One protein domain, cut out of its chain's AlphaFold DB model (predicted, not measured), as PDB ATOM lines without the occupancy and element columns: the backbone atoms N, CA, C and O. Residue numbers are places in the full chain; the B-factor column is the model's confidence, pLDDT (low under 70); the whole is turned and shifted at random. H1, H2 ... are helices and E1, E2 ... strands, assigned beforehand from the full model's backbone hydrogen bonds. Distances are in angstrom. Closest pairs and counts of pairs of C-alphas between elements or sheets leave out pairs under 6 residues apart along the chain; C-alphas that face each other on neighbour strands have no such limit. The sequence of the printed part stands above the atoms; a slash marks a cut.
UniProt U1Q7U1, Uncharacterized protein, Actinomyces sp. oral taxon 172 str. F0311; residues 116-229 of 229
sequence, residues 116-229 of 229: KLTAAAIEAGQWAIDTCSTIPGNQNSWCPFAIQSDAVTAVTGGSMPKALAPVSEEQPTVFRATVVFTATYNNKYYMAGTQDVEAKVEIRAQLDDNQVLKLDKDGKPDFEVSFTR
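What this domain is: This is residues 116 to 229 of the 229 residues of an uncharacterized protein of Actinomyces sp. oral taxon 172 str. F0311 (UniProt U1Q7U1). A curled, strongly twisted sheet of four antiparallel strands wraps round one long helix, H1, like part of a barrel. The long hairpin of E2 and E3 runs along the longest axis, with the turn after E2 at one end and the loop of residues 206 to 222 at the other. The printed part has 114 residues, with H1, E1, E2, E3 and E4 along it and the sheet order E1 - E2 - E3 - E4. The class is mixed, helices and strands, with 55 residues, under half, in named elements. It is elongated, 52 by 26 by 21 A, and only just compact, close to loose, with a radius of gyration of the C-alphas of 15.5 A.

Where its parts are: H1, residues 116 to 133, begins at C-alpha 116 (40.358, 45.866, 26.823) and is 25.4 A long. E1 is residues 152 to 157. E2, residues 174 to 185, is 32.7 A long, and E3, residues 193 to 205, 36.6 A. E4, residues 223 to 228, ends at C-alpha 228 (49.540, 31.303, 43.923).

How they stand to each other: H1 is on one face of the sheet, two layers, and the sheet curls round it. The closest C-alphas of H1 and E4 are those of Gly 125 and Val 225, 6.4 A apart. Every O i to N i+4 pair in H1 is within hydrogen-bond range. The strands form a meander, each the antiparallel neighbour of the one before. Within hydrogen-bond range are N 153 and O 184 across the pair E1 and E2 at 2.8 A, N 179 and O 199 across E2 and E3 at 2.9 A, and N 202 and O 226 across E3 and E4 at 2.8 A. The edge strands E1 and E4 are apart.

The domain as a whole: The two C-alphas farthest apart, of Lys 188 and Asn 210, are 52.2 A apart. The printed part has no cut. The links H1 to E1, E1 to E2 and E3 to E4 are long. The pLDDT is under 70 at residues 188 to 191 and 229.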
ATOM      1  N   LYS A 116      40.728  45.014  25.688       94.50
ATOM      2  CA  LYS A 116      40.358  45.866  26.823       94.50
ATOM      3  C   LYS A 116      40.201  45.054  28.103       94.50
ATOM      4  O   LYS A 116      40.580  45.559  29.156       94.50
ATOM      5  N   LEU A 117      39.696  43.812  28.033       95.50
ATOM      6  CA  LEU A 117      39.619  42.949  29.219       95.50
ATOM      7  C   LEU A 117      41.025  42.656  29.736       95.50
ATOM      8  O   LEU A 117      41.298  42.797  30.923       95.50
ATOM      9  N   THR A 118      41.933  42.315  28.822       96.00
ATOM     10  CA  THR A 118      43.343  42.076  29.131       96.00
ATOM     11  C   THR A 118      44.001  43.295  29.773       96.00
ATOM     12  O   THR A 118      44.723  43.155  30.758       96.00
ATOM     13  N   ALA A 119      43.752  44.499  29.249       96.31
ATOM     14  CA  ALA A 119      44.278  45.732  29.829       96.31
ATOM     15  C   ALA A 119      43.741  45.966  31.250       96.31
ATOM     16  O   ALA A 119      44.523  46.239  32.159       96.31
ATOM     17  N   ALA A 120      42.437  45.771  31.464       96.69
ATOM     18  CA  ALA A 120      41.826  45.881  32.786       96.69
ATOM     19  C   ALA A 120      42.379  44.832  33.771       96.69
ATOM     20  O   ALA A 120      42.633  45.149  34.931       96.69
ATOM     21  N   ALA A 121      42.655  43.609  33.304       97.56
ATOM     22  CA  ALA A 121      43.291  42.569  34.109       97.56
ATOM     23  C   ALA A 121      44.724  42.955  34.516       97.56
ATOM     24  O   ALA A 121      45.110  42.763  35.669       97.56
ATOM     25  N   ILE A 122      45.510  43.538  33.601       97.44
ATOM     26  CA  ILE A 122      46.853  44.060  33.902       97.44
ATOM     27  C   ILE A 122      46.779  45.168  34.959       97.44
ATOM     28  O   ILE A 122      47.566  45.149  35.904       97.44
ATOM     29  N   GLU A 123      45.832  46.103  34.841       96.69
ATOM     30  CA  GLU A 123      45.624  47.165  35.835       96.69
ATOM     31  C   GLU A 123      45.239  46.599  37.211       96.69
ATOM     32  O   GLU A 123      45.823  46.998  38.220       96.69
ATOM     33  N   ALA A 124      44.319  45.631  37.260       96.75
ATOM     34  CA  ALA A 124      43.910  44.969  38.499       96.75
ATOM     35  C   ALA A 124      45.075  44.207  39.156       96.75
ATOM     36  O   ALA A 124      45.307  44.327  40.361       96.75
ATOM     37  N   GLY A 125      45.854  43.470  38.357       96.88
ATOM     38  CA  GLY A 125      47.071  42.803  38.816       96.88
ATOM     39  C   GLY A 125      48.094  43.793  39.371       96.88
ATOM     40  O   GLY A 125      48.617  43.591  40.466       96.88
ATOM     41  N   GLN A 126      48.342  44.897  38.659       97.44
ATOM     42  CA  GLN A 126      49.292  45.923  39.088       97.44
ATOM     43  C   GLN A 126      48.862  46.578  40.404       97.44
ATOM     44  O   GLN A 126      49.689  46.745  41.293       97.44
ATOM     45  N   TRP A 127      47.572  46.872  40.577       95.94
ATOM     46  CA  TRP A 127      47.050  47.393  41.841       95.94
ATOM     47  C   TRP A 127      47.294  46.432  43.020       95.94
ATOM     48  O   TRP A 127      47.666  46.860  44.120       95.94
ATOM     49  N   ALA A 128      47.136  45.123  42.793       96.00
ATOM     50  CA  ALA A 128      47.402  44.097  43.798       96.00
ATOM     51  C   ALA A 128      48.898  44.043  44.173       96.00
ATOM     52  O   ALA A 128      49.250  44.006  45.353       96.00
ATOM     53  N   ILE A 129      49.778  44.109  43.172       96.44
ATOM     54  CA  ILE A 129      51.235  44.215  43.338       96.44
ATOM     55  C   ILE A 129      51.624  45.462  44.131       96.44
ATOM     56  O   ILE A 129      52.413  45.366  45.073       96.44
ATOM     57  N   ASP A 130      51.080  46.622  43.764       96.50
ATOM     58  CA  ASP A 130      51.393  47.896  44.408       96.50
ATOM     59  C   ASP A 130      50.992  47.846  45.883       96.50
ATOM     60  O   ASP A 130      51.784  48.187  46.759       96.50
ATOM     61  N   THR A 131      49.804  47.309  46.174       95.44
ATOM     62  CA  THR A 131      49.329  47.105  47.546       95.44
ATOM     63  C   THR A 131      50.278  46.210  48.345       95.44
ATOM     64  O   THR A 131      50.701  46.598  49.437       95.44
ATOM     65  N   CYS A 132      50.679  45.060  47.794       95.44
ATOM     66  CA  CYS A 132      51.628  44.149  48.444       95.44
ATOM     67  C   CYS A 132      53.058  44.705  48.540       95.44
ATOM     68  O   CYS A 132      53.860  44.185  49.314       95.44
ATOM     69  N   SER A 133      53.380  45.758  47.786       95.19
ATOM     70  CA  SER A 133      54.680  46.436  47.835       95.19
ATOM     71  C   SER A 133      54.734  47.565  48.869       95.19
ATOM     72  O   SER A 133      55.807  48.082  49.176       95.19
ATOM     73  N   THR A 134      53.594  47.955  49.441       94.44
ATOM     74  CA  THR A 134      53.548  48.932  50.537       94.44
ATOM     75  C   THR A 134      53.659  48.252  51.895       94.44
ATOM     76  O   THR A 134      53.176  47.143  52.081       94.44
ATOM     77  N   ILE A 135      54.243  48.930  52.882       92.81
ATOM     78  CA  ILE A 135      54.234  48.489  54.284       92.81
ATOM     79  C   ILE A 135      53.236  49.382  55.037       92.81
ATOM     80  O   ILE A 135      53.368  50.605  54.958       92.81
ATOM     81  N   PRO A 136      52.236  48.830  55.754       93.50
ATOM     82  CA  PRO A 136      52.059  47.415  56.108       93.50
ATOM     83  C   PRO A 136      51.231  46.574  55.112       93.50
ATOM     84  O   PRO A 136      50.871  45.446  55.442       93.50
ATOM     85  N   GLY A 137      50.890  47.089  53.922       93.50
ATOM     86  CA  GLY A 137      50.043  46.393  52.935       93.50
ATOM     87  C   GLY A 137      50.536  44.997  52.523       93.50
ATOM     88  O   GLY A 137      49.725  44.100  52.296       93.50
ATOM     89  N   ASN A 138      51.848  44.772  52.545       93.19
ATOM     90  CA  ASN A 138      52.512  43.491  52.316       93.19
ATOM     91  C   ASN A 138      52.040  42.370  53.257       93.19
ATOM     92  O   ASN A 138      52.166  41.198  52.919       93.19
ATOM     93  N   GLN A 139      51.489  42.708  54.427       92.69
ATOM     94  CA  GLN A 139      51.012  41.738  55.417       92.69
ATOM     95  C   GLN A 139      49.598  41.209  55.137       92.69
ATOM     96  O   GLN A 139      49.147  40.288  55.826       92.69
ATOM     97  N   ASN A 140      48.897  41.762  54.141       93.56
ATOM     98  CA  ASN A 140      47.588  41.263  53.735       93.56
ATOM     99  C   ASN A 140      47.651  39.762  53.422       93.56
ATOM    100  O   ASN A 140      48.585  39.282  52.783       93.56
ATOM    101  N   SER A 141      46.625  39.014  53.838       92.44
ATOM    102  CA  SER A 141      46.606  37.544  53.757       92.44
ATOM    103  C   SER A 141      46.656  36.971  52.344       92.44
ATOM    104  O   SER A 141      46.880  35.776  52.182       92.44
ATOM    105  N   TRP A 142      46.405  37.804  51.338       91.44
ATOM    106  CA  TRP A 142      46.425  37.434  49.929       91.44
ATOM    107  C   TRP A 142      47.747  37.782  49.233       91.44
ATOM    108  O   TRP A 142      47.935  37.357  48.098       91.44
ATOM    109  N   CYS A 143      48.665  38.509  49.882       94.19
ATOM    110  CA  CYS A 143      49.989  38.799  49.329       94.19
ATOM    111  C   CYS A 143      50.886  37.546  49.295       94.19
ATOM    112  O   CYS A 143      50.652  36.591  50.041       94.19
ATOM    113  N   PRO A 144      51.945  37.529  48.459       93.44
ATOM    114  CA  PRO A 144      52.892  36.421  48.429       93.44
ATOM    115  C   PRO A 144      53.475  36.143  49.816       93.44
ATOM    116  O   PRO A 144      54.006  37.035  50.477       93.44
ATOM    117  N   PHE A 145      53.436  34.877  50.231       91.31
ATOM    118  CA  PHE A 145      53.798  34.466  51.590       91.31
ATOM    119  C   PHE A 145      55.196  34.930  52.026       91.31
ATOM    120  O   PHE A 145      55.392  35.317  53.172       91.31
ATOM    121  N   ALA A 146      56.166  34.929  51.109       90.19
ATOM    122  CA  ALA A 146      57.534  35.346  51.405       90.19
ATOM    123  C   ALA A 146      57.639  36.824  51.824       90.19
ATOM    124  O   ALA A 146      58.442  37.136  52.698       90.19
ATOM    125  N   ILE A 147      56.806  37.714  51.268       91.38
ATOM    126  CA  ILE A 147      56.785  39.137  51.648       91.38
ATOM    127  C   ILE A 147      55.731  39.456  52.716       91.38
ATOM    128  O   ILE A 147      55.700  40.575  53.225       91.38
ATOM    129  N   GLN A 148      54.907  38.479  53.098       92.31
ATOM    130  CA  GLN A 148      53.874  38.599  54.125       92.31
ATOM    131  C   GLN A 148      54.464  38.488  55.543       92.31
ATOM    132  O   GLN A 148      54.162  37.571  56.306       92.31
ATOM    133  N   SER A 149      55.347  39.420  55.905       88.81
ATOM    134  CA  SER A 149      56.029  39.438  57.203       88.81
ATOM    135  C   SER A 149      56.268  40.863  57.704       88.81
ATOM    136  O   SER A 149      56.480  41.794  56.928       88.81
ATOM    137  N   ASP A 150      56.271  41.023  59.026       89.44
ATOM    138  CA  ASP A 150      56.681  42.235  59.741       89.44
ATOM    139  C   ASP A 150      58.210  42.434  59.778       89.44
ATOM    140  O   ASP A 150      58.689  43.527  60.081       89.44
ATOM    141  N   ALA A 151      58.988  41.406  59.428       90.31
ATOM    142  CA  ALA A 151      60.437  41.495  59.265       90.31
ATOM    143  C   ALA A 151      60.853  42.203  57.961       90.31
ATOM    144  O   ALA A 151      62.030  42.535  57.786       90.31
ATOM    145  N   VAL A 152      59.909  42.419  57.039       92.06
ATOM    146  CA  VAL A 152      60.134  43.130  55.778       92.06
ATOM    147  C   VAL A 152      60.164  44.635  56.037       92.06
ATOM    148  O   VAL A 152      59.221  45.201  56.583       92.06
ATOM    149  N   THR A 153      61.245  45.297  55.626       93.06
ATOM    150  CA  THR A 153      61.439  46.747  55.796       93.06
ATOM    151  C   THR A 153      61.344  47.542  54.503       93.06
ATOM    152  O   THR A 153      61.182  48.760  54.555       93.06
ATOM    153  N   ALA A 154      61.424  46.879  53.351       94.00
ATOM    154  CA  ALA A 154      61.147  47.476  52.051       94.00
ATOM    155  C   ALA A 154      60.706  46.396  51.059       94.00
ATOM    156  O   ALA A 154      61.272  45.301  51.054       94.00
ATOM    157  N   VAL A 155      59.749  46.730  50.195       94.19
ATOM    158  CA  VAL A 155      59.369  45.937  49.021       94.19
ATOM    159  C   VAL A 155      59.318  46.879  47.827       94.19
ATOM    160  O   VAL A 155      58.801  47.989  47.922       94.19
ATOM    161  N   THR A 156      59.899  46.460  46.710       91.50
ATOM    162  CA  THR A 156      59.878  47.207  45.447       91.50
ATOM    163  C   THR A 156      59.716  46.245  44.274       91.50
ATOM    164  O   THR A 156      59.896  45.037  44.429       91.50
ATOM    165  N   GLY A 157      59.405  46.774  43.091       85.50
ATOM    166  CA  GLY A 157      59.273  45.972  41.875       85.50
ATOM    167  C   GLY A 157      57.895  45.327  41.743       85.50
ATOM    168  O   GLY A 157      56.885  45.958  42.034       85.50
ATOM    169  N   GLY A 158      57.861  44.091  41.243       81.75
ATOM    170  CA  GLY A 158      56.640  43.307  41.091       81.75
ATOM    171  C   GLY A 158      55.783  43.648  39.873       81.75
ATOM    172  O   GLY A 158      54.689  43.125  39.785       81.75
ATOM    173  N   SER A 159      56.227  44.486  38.933       93.44
ATOM    174  CA  SER A 159      55.367  44.988  37.850       93.44
ATOM    175  C   SER A 159      54.737  43.896  36.980       93.44
ATOM    176  O   SER A 159      55.406  42.949  36.562       93.44
ATOM    177  N   MET A 160      53.467  44.098  36.626       95.75
ATOM    178  CA  MET A 160      52.785  43.274  35.634       95.75
ATOM    179  C   MET A 160      53.482  43.360  34.269       95.75
ATOM    180  O   MET A 160      53.995  44.421  33.887       95.75
ATOM    181  N   PRO A 161      53.480  42.270  33.482       93.56
ATOM    182  CA  PRO A 161      53.944  42.327  32.107       93.56
ATOM    183  C   PRO A 161      53.071  43.286  31.284       93.56
ATOM    184  O   PRO A 161      51.860  43.375  31.469       93.56
ATOM    185  N   LYS A 162      53.689  43.978  30.319       89.94
ATOM    186  CA  LYS A 162      52.984  44.909  29.412       89.94
ATOM    187  C   LYS A 162      51.984  44.223  28.483       89.94
ATOM    188  O   LYS A 162      51.116  44.882  27.924       89.94
ATOM    189  N   ALA A 163      52.163  42.926  28.267       89.75
ATOM    190  CA  ALA A 163      51.281  42.095  27.476       89.75
ATOM    191  C   ALA A 163      50.944  40.853  28.293       89.75
ATOM    192  O   ALA A 163      51.823  40.241  28.901       89.75
ATOM    193  N   LEU A 164      49.669  40.504  28.287       94.88
ATOM    194  CA  LEU A 164      49.124  39.347  28.968       94.88
ATOM    195  C   LEU A 164      48.165  38.666  27.995       94.88
ATOM    196  O   LEU A 164      47.563  39.324  27.149       94.88
ATOM    197  N   ALA A 165      48.056  37.351  28.082       93.94
ATOM    198  CA  ALA A 165      47.073  36.589  27.334       93.94
ATOM    199  C   ALA A 165      46.234  35.782  28.326       93.94
ATOM    200  O   ALA A 165      46.726  35.482  29.424       93.94
ATOM    201  N   PRO A 166      44.990  35.433  27.969       94.94
ATOM    202  CA  PRO A 166      44.243  34.444  28.724       94.94
ATOM    203  C   PRO A 166      45.018  33.128  28.828       94.94
ATOM    204  O   PRO A 166      45.859  32.815  27.982       94.94
ATOM    205  N   VAL A 167      44.730  32.345  29.865       94.25
ATOM    206  CA  VAL A 167      45.387  31.054  30.111       94.25
ATOM    207  C   VAL A 167      45.127  30.070  28.968       94.25
ATOM    208  O   VAL A 167      46.042  29.339  28.589       94.25
ATOM    209  N   SER A 168      43.908  30.054  28.423       92.88
ATOM    210  CA  SER A 168      43.536  29.280  27.233       92.88
ATOM    211  C   SER A 168      42.222  29.790  26.631       92.88
ATOM    212  O   SER A 168      41.575  30.671  27.200       92.88
ATOM    213  N   GLU A 169      41.804  29.221  25.498       86.94
ATOM    214  CA  GLU A 169      40.499  29.505  24.883       86.94
ATOM    215  C   GLU A 169      39.325  29.037  25.763       86.94
ATOM    216  O   GLU A 169      38.275  29.674  25.788       86.94
ATOM    217  N   GLU A 170      39.509  27.964  26.538       87.75
ATOM    218  CA  GLU A 170      38.527  27.464  27.512       87.75
ATOM    219  C   GLU A 170      38.517  28.274  28.816       87.75
ATOM    220  O   GLU A 170      37.569  28.189  29.595       87.75
ATOM    221  N   GLN A 171      39.565  29.064  29.068       91.00
ATOM    222  CA  GLN A 171      39.683  29.956  30.224       91.00
ATOM    223  C   GLN A 171      39.974  31.398  29.780       91.00
ATOM    224  O   GLN A 171      40.981  31.981  30.199       91.00
ATOM    225  N   PRO A 172      39.097  32.010  28.958       91.81
ATOM    226  CA  PRO A 172      39.387  33.284  28.305       91.81
ATOM    227  C   PRO A 172      39.333  34.483  29.274       91.81
ATOM    228  O   PRO A 172      39.731  35.590  28.921       91.81
ATOM    229  N   THR A 173      38.858  34.264  30.504       94.50
ATOM    230  CA  THR A 173      38.736  35.256  31.585       94.50
ATOM    231  C   THR A 173      39.769  35.078  32.697       94.50
ATOM    232  O   THR A 173      39.750  35.817  33.686       94.50
ATOM    233  N   VAL A 174      40.661  34.093  32.566       96.81
ATOM    234  CA  VAL A 174      41.711  33.803  33.545       96.81
ATOM    235  C   VAL A 174      43.048  34.199  32.952       96.81
ATOM    236  O   VAL A 174      43.391  33.784  31.849       96.81
ATOM    237  N   PHE A 175      43.833  34.949  33.711       97.50
ATOM    238  CA  PHE A 175      45.156  35.401  33.313       97.50
ATOM    239  C   PHE A 175      46.179  35.013  34.373       97.50
ATOM    240  O   PHE A 175      45.882  35.006  35.570       97.50
ATOM    241  N   ARG A 176      47.402  34.701  33.940       96.56
ATOM    242  CA  ARG A 176      48.507  34.355  34.838       96.56
ATOM    243  C   ARG A 176      49.784  35.051  34.417       96.56
ATOM    244  O   ARG A 176      50.116  35.076  33.235       96.56
ATOM    245  N   ALA A 177      50.520  35.556  35.395       96.31
ATOM    246  CA  ALA A 177      51.853  36.095  35.185       96.31
ATOM    247  C   ALA A 177      52.779  35.697  36.335       96.31
ATOM    248  O   ALA A 177      52.347  35.489  37.467       96.31
ATOM    249  N   THR A 178      54.070  35.621  36.034       95.19
ATOM    250  CA  THR A 178      55.114  35.566  37.053       95.19
ATOM    251  C   THR A 178      55.671  36.968  37.226       95.19
ATOM    252  O   THR A 178      56.050  37.608  36.244       95.19
ATOM    253  N   VAL A 179      55.726  37.436  38.467       95.50
ATOM    254  CA  VAL A 179      56.299  38.729  38.838       95.50
ATOM    255  C   VAL A 179      57.374  38.539  39.894       95.50
ATOM    256  O   VAL A 179      57.388  37.542  40.615       95.50
ATOM    257  N   VAL A 180      58.293  39.496  39.975       95.69
ATOM    258  CA  VAL A 180      59.419  39.445  40.908       95.69
ATOM    259  C   VAL A 180      59.390  40.684  41.783       95.69
ATOM    260  O   VAL A 180      59.518  41.806  41.289       95.69
ATOM    261  N   PHE A 181      59.215  40.471  43.082       94.81
ATOM    262  CA  PHE A 181      59.360  41.500  44.102       94.81
ATOM    263  C   PHE A 181      60.796  41.508  44.605       94.81
ATOM    264  O   PHE A 181      61.356  40.453  44.873       94.81
ATOM    265  N   THR A 182      61.370  42.677  44.835       95.31
ATOM    266  CA  THR A 182      62.630  42.807  45.568       95.31
ATOM    267  C   THR A 182      62.303  43.223  46.997       95.31
ATOM    268  O   THR A 182      61.824  44.337  47.230       95.31
ATOM    269  N   ALA A 183      62.540  42.327  47.956       93.88
ATOM    270  CA  ALA A 183      62.194  42.513  49.362       93.88
ATOM    271  C   ALA A 183      63.444  42.563  50.249       93.88
ATOM    272  O   ALA A 183      64.383  41.788  50.069       93.88
ATOM    273  N   THR A 184      63.450  43.475  51.221       93.94
ATOM    274  CA  THR A 184      64.525  43.629  52.211       93.94
ATOM    275  C   THR A 184      64.037  43.235  53.597       93.94
ATOM    276  O   THR A 184      63.007  43.731  54.050       93.94
ATOM    277  N   TYR A 185      64.796  42.375  54.275       91.62
ATOM    278  CA  TYR A 185      64.461  41.813  55.583       91.62
ATOM    279  C   TYR A 185      65.453  42.292  56.647       91.62
ATOM    280  O   TYR A 185      66.667  42.283  56.429       91.62
ATOM    281  N   ASN A 186      64.953  42.685  57.821       86.50
ATOM    282  CA  ASN A 186      65.778  43.163  58.942       86.50
ATOM    283  C   ASN A 186      66.219  42.057  59.917       86.50
ATOM    284  O   ASN A 186      67.073  42.298  60.772       86.50
ATOM    285  N   ASN A 187      65.644  40.857  59.819       72.00
ATOM    286  CA  ASN A 187      65.791  39.825  60.836       72.00
ATOM    287  C   ASN A 187      66.773  38.720  60.412       72.00
ATOM    288  O   ASN A 187      66.615  38.084  59.372       72.00
ATOM    289  N   LYS A 188      67.747  38.415  61.282       56.28
ATOM    290  CA  LYS A 188      68.709  37.311  61.120       56.28
ATOM    291  C   LYS A 188      68.032  35.935  60.995       56.28
ATOM    292  O   LYS A 188      68.598  35.062  60.346       56.28
ATOM    293  N   TYR A 189      66.842  35.746  61.577       63.31
ATOM    294  CA  TYR A 189      66.079  34.491  61.496       63.31
ATOM    295  C   TYR A 189      65.474  34.221  60.108       63.31
ATOM    296  O   TYR A 189      65.290  33.061  59.756       63.31
ATOM    297  N   TYR A 190      65.225  35.264  59.310       60.41
ATOM    298  CA  TYR A 190      64.618  35.173  57.974       60.41
ATOM    299  C   TYR A 190      65.610  35.505  56.849       60.41
ATOM    300  O   TYR A 190      65.191  35.809  55.740       60.41
ATOM    301  N   MET A 191      66.918  35.427  57.139       63.16
ATOM    302  CA  MET A 191      68.015  35.875  56.270       63.16
ATOM    303  C   MET A 191      67.975  37.389  56.017       63.16
ATOM    304  O   MET A 191      67.421  37.866  55.033       63.16
ATOM    305  N   ALA A 192      68.596  38.155  56.919       81.12
ATOM    306  CA  ALA A 192      68.754  39.596  56.745       81.12
ATOM    307  C   ALA A 192      69.438  39.917  55.406       81.12
ATOM    308  O   ALA A 192      70.452  39.306  55.061       81.12
ATOM    309  N   GLY A 193      68.898  40.895  54.684       87.38
ATOM    310  CA  GLY A 193      69.373  41.267  53.355       87.38
ATOM    311  C   GLY A 193      68.240  41.514  52.368       87.38
ATOM    312  O   GLY A 193      67.061  41.442  52.713       87.38
ATOM    313  N   THR A 194      68.627  41.835  51.138       92.31
ATOM    314  CA  THR A 194      67.722  42.071  50.013       92.31
ATOM    315  C   THR A 194      67.738  40.857  49.097       92.31
ATOM    316  O   THR A 194      68.813  40.374  48.743       92.31
ATOM    317  N   GLN A 195      66.560  40.372  48.713       91.06
ATOM    318  CA  GLN A 195      66.414  39.237  47.810       91.06
ATOM    319  C   GLN A 195      65.198  39.397  46.905       91.06
ATOM    320  O   GLN A 195      64.212  40.046  47.267       91.06
ATOM    321  N   ASP A 196      65.284  38.753  45.749       94.12
ATOM    322  CA  ASP A 196      64.180  38.651  44.815       94.12
ATOM    323  C   ASP A 196      63.246  37.511  45.227       94.12
ATOM    324  O   ASP A 196      63.668  36.399  45.550       94.12
ATOM    325  N   VAL A 197      61.958  37.816  45.229       92.19
ATOM    326  CA  VAL A 197      60.858  36.927  45.561       92.19
ATOM    327  C   VAL A 197      59.996  36.802  44.318       92.19
ATOM    328  O   VAL A 197      59.260  37.719  43.951       92.19
ATOM    329  N   GLU A 198      60.095  35.651  43.669       94.50
ATOM    330  CA  GLU A 198      59.194  35.291  42.586       94.50
ATOM    331  C   GLU A 198      57.802  34.974  43.148       94.50
ATOM    332  O   GLU A 198      57.664  34.257  44.142       94.50
ATOM    333  N   ALA A 199      56.766  35.498  42.503       94.31
ATOM    334  CA  ALA A 199      55.381  35.201  42.818       94.31
ATOM    335  C   ALA A 199      54.570  35.006  41.535       94.31
ATOM    336  O   ALA A 199      54.765  35.706  40.539       94.31
ATOM    337  N   LYS A 200      53.623  34.071  41.571       95.56
ATOM    338  CA  LYS A 200      52.702  33.815  40.463       95.56
ATOM    339  C   LYS A 200      51.372  34.479  40.755       95.56
ATOM    340  O   LYS A 200      50.658  34.047  41.658       95.56
ATOM    341  N   VAL A 201      51.035  35.506  39.992       96.19
ATOM    342  CA  VAL A 201      49.742  36.177  40.090       96.19
ATOM    343  C   VAL A 201      48.738  35.493  39.167       96.19
ATOM    344  O   VAL A 201      49.031  35.217  38.002       96.19
ATOM    345  N   GLU A 202      47.556  35.208  39.698       97.25
ATOM    346  CA  GLU A 202      46.392  34.746  38.955       97.25
ATOM    347  C   GLU A 202      45.284  35.791  39.081       97.25
ATOM    348  O   GLU A 202      44.938  36.213  40.185       97.25
ATOM    349  N   ILE A 203      44.751  36.220  37.938       97.88
ATOM    350  CA  ILE A 203      43.719  37.250  37.825       97.88
ATOM    351  C   ILE A 203      42.521  36.611  37.132       97.88
ATOM    352  O   ILE A 203      42.650  36.100  36.019       97.88
ATOM    353  N   ARG A 204      41.364  36.618  37.789       97.38
ATOM    354  CA  ARG A 204      40.123  36.023  37.286       97.38
ATOM    355  C   ARG A 204      39.063  37.097  37.157       97.38
ATOM    356  O   ARG A 204      38.641  37.654  38.170       97.38
ATOM    357  N   ALA A 205      38.626  37.369  35.931       96.38
ATOM    358  CA  ALA A 205      37.442  38.191  35.730       96.38
ATOM    359  C   ALA A 205      36.216  37.418  36.231       96.38
ATOM    360  O   ALA A 205      36.024  36.248  35.886       96.38
ATOM    361  N   GLN A 206      35.419  38.054  37.079       94.88
ATOM    362  CA  GLN A 206      34.274  37.418  37.708       94.88
ATOM    363  C   GLN A 206      33.100  37.359  36.731       94.88
ATOM    364  O   GLN A 206      32.786  38.332  36.048       94.88
ATOM    365  N   LEU A 207      32.433  36.208  36.694       90.38
ATOM    366  CA  LEU A 207      31.218  35.992  35.914       90.38
ATOM    367  C   LEU A 207      30.015  35.844  36.852       90.38
ATOM    368  O   LEU A 207      30.167  35.465  38.021       90.38
ATOM    369  N   ASP A 208      28.825  36.190  36.376       86.38
ATOM    370  CA  ASP A 208      27.567  35.913  37.063       86.38
ATOM    371  C   ASP A 208      27.066  34.485  36.805       86.38
ATOM    372  O   ASP A 208      27.730  33.675  36.156       86.38
ATOM    373  N   ASP A 209      25.899  34.165  37.361       80.75
ATOM    374  CA  ASP A 209      25.299  32.832  37.250       80.75
ATOM    375  C   ASP A 209      24.926  32.467  35.800       80.75
ATOM    376  O   ASP A 209      24.759  31.288  35.491       80.75
ATOM    377  N   ASN A 210      24.837  33.458  34.908       75.12
ATOM    378  CA  ASN A 210      24.592  33.298  33.475       75.12
ATOM    379  C   ASN A 210      25.897  33.362  32.662       75.12
ATOM    380  O   ASN A 210      25.869  33.534  31.445       75.12
ATOM    381  N   GLN A 211      27.049  33.253  33.331       82.44
ATOM    382  CA  GLN A 211      28.382  33.359  32.739       82.44
ATOM    383  C   GLN A 211      28.669  34.710  32.062       82.44
ATOM    384  O   GLN A 211      29.591  34.808  31.253       82.44
ATOM    385  N   VAL A 212      27.925  35.765  32.404       86.88
ATOM    386  CA  VAL A 212      28.143  37.127  31.898       86.88
ATOM    387  C   VAL A 212      29.175  37.836  32.767       86.88
ATOM    388  O   VAL A 212      29.195  37.675  33.988       86.88
ATOM    389  N   LEU A 213      30.046  38.633  32.145       90.75
ATOM    390  CA  LEU A 213      31.058  39.418  32.849       90.75
ATOM    391  C   LEU A 213      30.413  40.351  33.883       90.75
ATOM    392  O   LEU A 213      29.616  41.221  33.528       90.75
ATOM    393  N   LYS A 214      30.788  40.201  35.158       92.12
ATOM    394  CA  LYS A 214      30.359  41.113  36.221       92.12
ATOM    395  C   LYS A 214      31.076  42.441  36.061       92.12
ATOM    396  O   LYS A 214      32.306  42.490  36.050       92.12
ATOM    397  N   LEU A 215      30.294  43.511  35.971       91.31
ATOM    398  CA  LEU A 215      30.795  44.877  35.926       91.31
ATOM    399  C   LEU A 215      30.429  45.608  37.220       91.31
ATOM    400  O   LEU A 215      29.334  45.429  37.758       91.31
ATOM    401  N   ASP A 216      31.340  46.437  37.713       88.12
ATOM    402  CA  ASP A 216      31.089  47.343  38.823       88.12
ATOM    403  C   ASP A 216      30.199  48.530  38.398       88.12
ATOM    404  O   ASP A 216      29.781  48.676  37.246       88.12
ATOM    405  N   LYS A 217      29.901  49.416  39.352       87.69
ATOM    406  CA  LYS A 217      29.073  50.615  39.128       87.69
ATOM    407  C   LYS A 217      29.648  51.597  38.097       87.69
ATOM    408  O   LYS A 217      28.904  52.433  37.593       87.69
ATOM    409  N   ASP A 218      30.951  51.530  37.834       88.12
ATOM    410  CA  ASP A 218      31.660  52.382  36.882       88.12
ATOM    411  C   ASP A 218      31.822  51.669  35.521       88.12
ATOM    412  O   ASP A 218      32.436  52.213  34.603       88.12
ATOM    413  N   GLY A 219      31.238  50.471  35.377       88.19
ATOM    414  CA  GLY A 219      31.274  49.653  34.173       88.19
ATOM    415  C   GLY A 219      32.553  48.839  34.016       88.19
ATOM    416  O   GLY A 219      32.730  48.256  32.956       88.19
ATOM    417  N   LYS A 220      33.438  48.780  35.019       92.31
ATOM    418  CA  LYS A 220      34.696  48.024  34.937       92.31
ATOM    419  C   LYS A 220      34.498  46.567  35.347       92.31
ATOM    420  O   LYS A 220      33.667  46.308  36.211       92.31
ATOM    421  N   PRO A 221      35.269  45.613  34.801       95.12
ATOM    422  CA  PRO A 221      35.149  44.220  35.188       95.12
ATOM    423  C   PRO A 221      35.588  44.021  36.634       95.12
ATOM    424  O   PRO A 221      36.612  44.560  37.061       95.12
ATOM    425  N   ASP A 222      34.822  43.219  37.362       95.50
ATOM    426  CA  ASP A 222      35.205  42.754  38.687       95.50
ATOM    427  C   ASP A 222      36.268  41.654  38.554       95.50
ATOM    428  O   ASP A 222      36.126  40.722  37.755       95.50
ATOM    429  N   PHE A 223      37.350  41.767  39.322       96.69
ATOM    430  CA  PHE A 223      38.485  40.852  39.268       96.69
ATOM    431  C   PHE A 223      38.809  40.299  40.648       96.69
ATOM    432  O   PHE A 223      39.026  41.038  41.606       96.69
ATOM    433  N   GLU A 224      38.975  38.983  40.712       95.94
ATOM    434  CA  GLU A 224      39.656  38.336  41.826       95.94
ATOM    435  C   GLU A 224      41.132  38.178  41.471       95.94
ATOM    436  O   GLU A 224      41.480  37.556  40.464       95.94
ATOM    437  N   VAL A 225      42.001  38.752  42.301       96.38
ATOM    438  CA  VAL A 225      43.453  38.649  42.146       96.38
ATOM    439  C   VAL A 225      44.019  37.858  43.315       96.38
ATOM    440  O   VAL A 225      43.748  38.162  44.475       96.38
ATOM    441  N   SER A 226      44.827  36.847  43.011       94.50
ATOM    442  CA  SER A 226      45.473  36.008  44.017       94.50
ATOM    443  C   SER A 226      46.926  35.723  43.656       94.50
ATOM    444  O   SER A 226      47.299  35.672  42.483       94.50
ATOM    445  N   PHE A 227      47.759  35.521  44.676       93.94
ATOM    446  CA  PHE A 227      49.129  35.054  44.503       93.94
ATOM    447  C   PHE A 227      49.199  33.566  44.843       93.94
ATOM    448  O   PHE A 227      49.026  33.150  45.989       93.94
ATOM    449  N   THR A 228      49.426  32.758  43.815       83.38
ATOM    450  CA  THR A 228      49.540  31.303  43.923       83.38
ATOM    451  C   THR A 228      50.948  30.902  44.373       83.38
ATOM    452  O   THR A 228      51.924  31.609  44.111       83.38
ATOM    453  N   ARG A 229      51.032  29.783  45.103       63.97
ATOM    454  CA  ARG A 229      52.292  29.198  45.586       63.97
ATOM    455  C   ARG A 229      53.016  28.413  44.496       63.97
ATOM    456  O   ARG A 229      52.336  27.796  43.645       63.97
TER     457      ARG A 229